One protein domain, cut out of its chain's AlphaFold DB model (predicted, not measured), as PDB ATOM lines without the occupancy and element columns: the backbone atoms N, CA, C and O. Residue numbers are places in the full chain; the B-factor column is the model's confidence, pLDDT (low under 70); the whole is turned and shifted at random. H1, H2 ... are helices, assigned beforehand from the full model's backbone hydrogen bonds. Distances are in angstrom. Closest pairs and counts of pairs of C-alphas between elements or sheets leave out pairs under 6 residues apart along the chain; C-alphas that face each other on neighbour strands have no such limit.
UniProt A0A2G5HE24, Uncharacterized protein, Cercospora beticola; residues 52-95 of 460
ATOM      1  N   ALA A  52       1.449 -33.427   3.328       93.94
ATOM      2  CA  ALA A  52       1.764 -34.519   2.412       93.94
ATOM      3  C   ALA A  52       0.828 -34.521   1.191       93.94
ATOM      4  O   ALA A  52       1.293 -34.590   0.055       93.94
ATOM      5  N   MET A  53      -0.479 -34.371   1.415       94.25
ATOM      6  CA  MET A  53      -1.487 -34.322   0.355       94.25
ATOM      7  C   MET A  53      -1.252 -33.159  -0.617       94.25
ATOM      8  O   MET A  53      -1.254 -33.366  -1.824       94.25
ATOM      9  N   ILE A  54      -1.000 -31.948  -0.113       95.19
ATOM     10  CA  ILE A  54      -0.735 -30.780  -0.968       95.19
ATOM     11  C   ILE A  54       0.633 -30.869  -1.655       95.19
ATOM     12  O   ILE A  54       0.765 -30.410  -2.786       95.19
ATOM     13  N   SER A  55       1.635 -31.498  -1.032       96.00
ATOM     14  CA  SER A  55       2.946 -31.705  -1.667       96.00
ATOM     15  C   SER A  55       2.903 -32.643  -2.878       96.00
ATOM     16  O   SER A  55       3.782 -32.571  -3.726       96.00
ATOM     17  N   ALA A  56       1.866 -33.483  -2.985       96.25
ATOM     18  CA  ALA A  56       1.631 -34.362  -4.130       96.25
ATOM     19  C   ALA A  56       0.913 -33.665  -5.305       96.25
ATOM     20  O   ALA A  56       0.504 -34.324  -6.263       96.25
ATOM     21  N   ARG A  57       0.717 -32.342  -5.230       97.00
ATOM     22  CA  ARG A  57       0.162 -31.539  -6.320       97.00
ATOM     23  C   ARG A  57       1.058 -31.621  -7.555       97.00
ATOM     24  O   ARG A  57       2.279 -31.568  -7.459       97.00
ATOM     25  N   THR A  58       0.422 -31.688  -8.717       97.75
ATOM     26  CA  THR A  58       1.089 -31.638 -10.022       97.75
ATOM     27  C   THR A  58       0.727 -30.348 -10.753       97.75
ATOM     28  O   THR A  58      -0.415 -29.897 -10.683       97.75
ATOM     29  N   ASP A  59       1.702 -29.755 -11.445       95.88
ATOM     30  CA  ASP A  59       1.551 -28.447 -12.106       95.88
ATOM     31  C   ASP A  59       1.728 -28.507 -13.629       95.88
ATOM     32  O   ASP A  59       1.497 -27.513 -14.312       95.88
ATOM     33  N   THR A  60       2.100 -29.662 -14.188       97.81
ATOM     34  CA  THR A  60       2.230 -29.869 -15.641       97.81
ATOM     35  C   THR A  60       1.512 -31.139 -16.079       97.81
ATOM     36  O   THR A  60       1.463 -32.108 -15.319       97.81
ATOM     37  N   LEU A  61       1.039 -31.177 -17.331       98.31
ATOM     38  CA  LEU A  61       0.404 -32.369 -17.900       98.31
ATOM     39  C   LEU A  61       1.296 -33.611 -17.755       98.31
ATOM     40  O   LEU A  61       0.808 -34.658 -17.346       98.31
ATOM     41  N   ALA A  62       2.600 -33.490 -18.026       98.38
ATOM     42  CA  ALA A  62       3.545 -34.602 -17.910       98.38
ATOM     43  C   ALA A  62       3.601 -35.167 -16.480       98.38
ATOM     44  O   ALA A  62       3.441 -36.370 -16.291       98.38
ATOM     45  N   THR A  63       3.733 -34.299 -15.470       98.19
ATOM     46  CA  THR A  63       3.740 -34.721 -14.058       98.19
ATOM     47  C   THR A  63       2.395 -35.292 -13.608       98.19
ATOM     48  O   THR A  63       2.360 -36.222 -12.808       98.19
ATOM     49  N   THR A  64       1.279 -34.773 -14.128       98.31
ATOM     50  CA  THR A  64      -0.057 -35.303 -13.832       98.31
ATOM     51  C   THR A  64      -0.246 -36.694 -14.439       98.31
ATOM     52  O   THR A  64      -0.773 -37.580 -13.772       98.31
ATOM     53  N   VAL A  65       0.231 -36.918 -15.668       98.50
ATOM     54  CA  VAL A  65       0.235 -38.239 -16.318       98.50
ATOM     55  C   VAL A  65       1.104 -39.230 -15.544       98.50
ATOM     56  O   VAL A  65       0.677 -40.356 -15.312       98.50
ATOM     57  N   GLU A  66       2.291 -38.823 -15.097       98.25
ATOM     58  CA  GLU A  66       3.166 -39.678 -14.289       98.25
ATOM     59  C   GLU A  66       2.509 -40.066 -12.956       98.25
ATOM     60  O   GLU A  66       2.459 -41.248 -12.617       98.25
ATOM     61  N   ALA A  67       1.937 -39.097 -12.233       97.81
ATOM     62  CA  ALA A  67       1.219 -39.352 -10.986       97.81
ATOM     63  C   ALA A  67       0.021 -40.294 -11.196       97.81
ATOM     64  O   ALA A  67      -0.182 -41.219 -10.402       97.81
ATOM     65  N   TYR A  68      -0.730 -40.100 -12.285       98.06
ATOM     66  CA  TYR A  68      -1.807 -40.993 -12.704       98.06
ATOM     67  C   TYR A  68      -1.292 -42.416 -12.917       98.06
ATOM     68  O   TYR A  68      -1.790 -43.351 -12.296       98.06
ATOM     69  N   MET A  69      -0.268 -42.597 -13.753       98.19
ATOM     70  CA  MET A  69       0.272 -43.920 -14.077       98.19
ATOM     71  C   MET A  69       0.832 -44.621 -12.839       98.19
ATOM     72  O   MET A  69       0.620 -45.822 -12.666       98.19
ATOM     73  N   LEU A  70       1.490 -43.874 -11.950       97.38
ATOM     74  CA  LEU A  70       2.027 -44.391 -10.695       97.38
ATOM     75  C   LEU A  70       0.920 -44.902  -9.766       97.38
ATOM     76  O   LEU A  70       1.090 -45.940  -9.133       97.38
ATOM     77  N   ARG A  71      -0.208 -44.185  -9.678       96.56
ATOM     78  CA  ARG A  71      -1.310 -44.528  -8.772       96.56
ATOM     79  C   ARG A  71      -2.291 -45.542  -9.358       96.56
ATOM     80  O   ARG A  71      -2.829 -46.363  -8.622       96.56
ATOM     81  N   ARG A  72      -2.578 -45.443 -10.656       95.69
ATOM     82  CA  ARG A  72      -3.612 -46.226 -11.355       95.69
ATOM     83  C   ARG A  72      -3.055 -47.444 -12.074       95.69
ATOM     84  O   ARG A  72      -3.833 -48.304 -12.467       95.69
ATOM     85  N   HIS A  73      -1.733 -47.523 -12.242       96.25
ATOM     86  CA  HIS A  73      -1.050 -48.603 -12.958       96.25
ATOM     87  C   HIS A  73      -1.562 -48.799 -14.395       96.25
ATOM     88  O   HIS A  73      -1.542 -49.906 -14.929       96.25
ATOM     89  N   GLN A  74      -2.045 -47.721 -15.020       94.06
ATOM     90  CA  GLN A  74      -2.636 -47.708 -16.357       94.06
ATOM     91  C   GLN A  74      -2.282 -46.407 -17.079       94.06
ATOM     92  O   GLN A  74      -1.921 -45.416 -16.444       94.06
ATOM     93  N   SER A  75      -2.393 -46.406 -18.409       96.19
ATOM     94  CA  SER A  75      -2.288 -45.167 -19.188       96.19
ATOM     95  C   SER A  75      -3.536 -44.299 -18.983       96.19
ATOM     96  O   SER A  75      -4.624 -44.858 -18.831       96.19
ATOM     97  N   PRO A  76      -3.412 -42.959 -18.994       96.38
ATOM     98  CA  PRO A  76      -4.566 -42.076 -18.875       96.38
ATOM     99  C   PRO A  76      -5.616 -42.326 -19.969       96.38
ATOM    100  O   PRO A  76      -5.249 -42.659 -21.101       96.38
ATOM    101  N   PRO A  77      -6.915 -42.153 -19.665       92.81
ATOM    102  CA  PRO A  77      -7.983 -42.378 -20.630       92.81
ATOM    103  C   PRO A  77      -7.967 -41.331 -21.757       92.81
ATOM    104  O   PRO A  77      -7.387 -40.249 -21.604       92.81
ATOM    105  N   PRO A  78      -8.653 -41.597 -22.884       91.81
ATOM    106  CA  PRO A  78      -8.929 -40.569 -23.882       91.81
ATOM    107  C   PRO A  78      -9.570 -39.331 -23.236       91.81
ATOM    108  O   PRO A  78     -10.426 -39.460 -22.362       91.81
ATOM    109  N   GLY A  79      -9.154 -38.133 -23.652       92.06
ATOM    110  CA  GLY A  79      -9.656 -36.877 -23.082       92.06
ATOM    111  C   GLY A  79      -8.884 -36.361 -21.858       92.06
ATOM    112  O   GLY A  79      -9.223 -35.306 -21.320       92.06
ATOM    113  N   PHE A  80      -7.853 -37.072 -21.380       95.38
ATOM    114  CA  PHE A  80      -7.131 -36.677 -20.162       95.38
ATOM    115  C   PHE A  80      -6.413 -35.324 -20.290       95.38
ATOM    116  O   PHE A  80      -6.405 -34.532 -19.348       95.38
ATOM    117  N   ALA A  81      -5.836 -35.018 -21.455       96.00
ATOM    118  CA  ALA A  81      -5.168 -33.735 -21.686       96.00
ATOM    119  C   ALA A  81      -6.171 -32.567 -21.735       96.00
ATOM    120  O   ALA A  81      -5.893 -31.470 -21.246       96.00
ATOM    121  N   GLU A  82      -7.353 -32.803 -22.300       94.44
ATOM    122  CA  GLU A  82      -8.472 -31.868 -22.355       94.44
ATOM    123  C   GLU A  82      -9.010 -31.585 -20.954       94.44
ATOM    124  O   GLU A  82      -9.169 -30.418 -20.588       94.44
ATOM    125  N   TRP A  83      -9.215 -32.636 -20.158       94.62
ATOM    126  CA  TRP A  83      -9.576 -32.529 -18.748       94.62
ATOM    127  C   TRP A  83      -8.535 -31.721 -17.965       94.62
ATOM    128  O   TRP A  83      -8.903 -30.784 -17.258       94.62
ATOM    129  N   TYR A  84      -7.241 -32.013 -18.138       96.56
ATOM    130  CA  TYR A  84      -6.164 -31.286 -17.463       96.56
ATOM    131  C   TYR A  84      -6.185 -29.790 -17.812       96.56
ATOM    132  O   TYR A  84      -6.132 -28.945 -16.920       96.56
ATOM    133  N   ARG A  85      -6.326 -29.435 -19.098       95.81
ATOM    134  CA  ARG A  85      -6.451 -28.024 -19.507       95.81
ATOM    135  C   ARG A  85      -7.664 -27.349 -18.881       95.81
ATOM    136  O   ARG A  85      -7.546 -26.204 -18.455       95.81
ATOM    137  N   LEU A  86      -8.812 -28.027 -18.851       93.62
ATOM    138  CA  LEU A  86     -10.027 -27.489 -18.242       93.62
ATOM    139  C   LEU A  86      -9.820 -27.244 -16.741       93.62
ATOM    140  O   LEU A  86     -10.186 -26.188 -16.234       93.62
ATOM    141  N   ALA A  87      -9.188 -28.189 -16.046       94.62
ATOM    142  CA  ALA A  87      -8.856 -28.069 -14.633       94.62
ATOM    143  C   ALA A  87      -7.944 -26.856 -14.372       94.62
ATOM    144  O   ALA A  87      -8.260 -26.026 -13.521       94.62
ATOM    145  N   VAL A  88      -6.868 -26.698 -15.152       95.94
ATOM    146  CA  VAL A  88      -5.952 -25.547 -15.052       95.94
ATOM    147  C   VAL A  88      -6.659 -24.224 -15.359       95.94
ATOM    148  O   VAL A  88      -6.460 -23.252 -14.639       95.94
ATOM    149  N   GLN A  89      -7.520 -24.177 -16.380       95.56
ATOM    150  CA  GLN A  89      -8.286 -22.977 -16.744       95.56
ATOM    151  C   GLN A  89      -9.205 -22.483 -15.612       95.56
ATOM    152  O   GLN A  89      -9.555 -21.305 -15.573       95.56
ATOM    153  N   HIS A  90      -9.601 -23.379 -14.709       92.50
ATOM    154  CA  HIS A  90     -10.461 -23.092 -13.565       92.50
ATOM    155  C   HIS A  90      -9.713 -23.101 -12.223       92.50
ATOM    156  O   HIS A  90     -10.348 -23.250 -11.179       92.50
ATOM    157  N   ASP A  91      -8.382 -22.947 -12.241       95.25
ATOM    158  CA  ASP A  91      -7.523 -22.895 -11.050       95.25
ATOM    159  C   ASP A  91      -7.686 -24.117 -10.120       95.25
ATOM    160  O   ASP A  91      -7.549 -24.025  -8.894       95.25
ATOM    161  N   ALA A  92      -8.000 -25.285 -10.689       94.31
ATOM    162  CA  ALA A  92      -8.186 -26.504  -9.918       94.31
ATOM    163  C   ALA A  92      -6.855 -27.005  -9.338       94.31
ATOM    164  O   ALA A  92      -5.816 -27.020  -9.999       94.31
ATOM    165  N   VAL A  93      -6.899 -27.482  -8.092       95.56
ATOM    166  CA  VAL A  93      -5.763 -28.157  -7.456       95.56
ATOM    167  C   VAL A  93      -5.748 -29.618  -7.897       95.56
ATOM    168  O   VAL A  93      -6.679 -30.365  -7.596       95.56
ATOM    169  N   ILE A  94      -4.683 -30.028  -8.585       97.44
ATOM    170  CA  ILE A  94      -4.570 -31.367  -9.169       97.44
ATOM    171  C   ILE A  94      -3.675 -32.243  -8.293       97.44
ATOM    172  O   ILE A  94      -2.447 -32.169  -8.362       97.44
ATOM    173  N   VAL A  95      -4.310 -33.085  -7.479       97.44
ATOM    174  CA  VAL A  95      -3.676 -34.139  -6.676       97.44
ATOM    175  C   VAL A  95      -4.361 -35.453  -7.034       97.44
ATOM    176  O   VAL A  95      -5.565 -35.589  -6.839       97.44
TER     177      VAL A  95
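AT A GLANCE: This is residues 52 to 95 of the 460 residues of an uncharacterized protein of Cercospora beticola (UniProt A0A2G5HE24). Two helices, H2 and H3, stand slanted to each other in a flat, loosely joined pair, with the one-turn helix H1 set off from both and the last residues, 90 to 95, folding back from the end of H3. The 44 printed residues hold three named helices, H1, H2 and H3 in chain order, and no named strand: all helix. The whole is compact, with a radius of gyration of the C-alphas of 10.2 A, and spans 28 by 26 by 12 A.

HOW THE PARTS SIT: H1, residues 52 to 55, is apart from H2, residues 61 to 72, and from H3, residues 80 to 89. H2 and H3 are close but not clearly touching; their closest C-alphas, of Leu 61 and Tyr 84, are 6.7 A apart. They run opposite ways at a steep tilt of 58 degrees. In H2 and H3 every O i to N i+4 pair is within hydrogen-bond range; H1 is too short for one.

IN THESE COORDINATES: H1 begins at C-alpha 52 (1.764, -34.519, 2.412). H2 measures 15.8 A and H3 14.2 A, ending at C-alpha 89 (-8.286, -22.977, -16.744).

THE WHOLE: The C-alphas farthest apart, of Ala 52 and Pro 78, are 29.0 A apart. The printed part has no cut; the link H1 to H2 is tight, H2 to H3 short. No printed residue is under 70 in pLDDT.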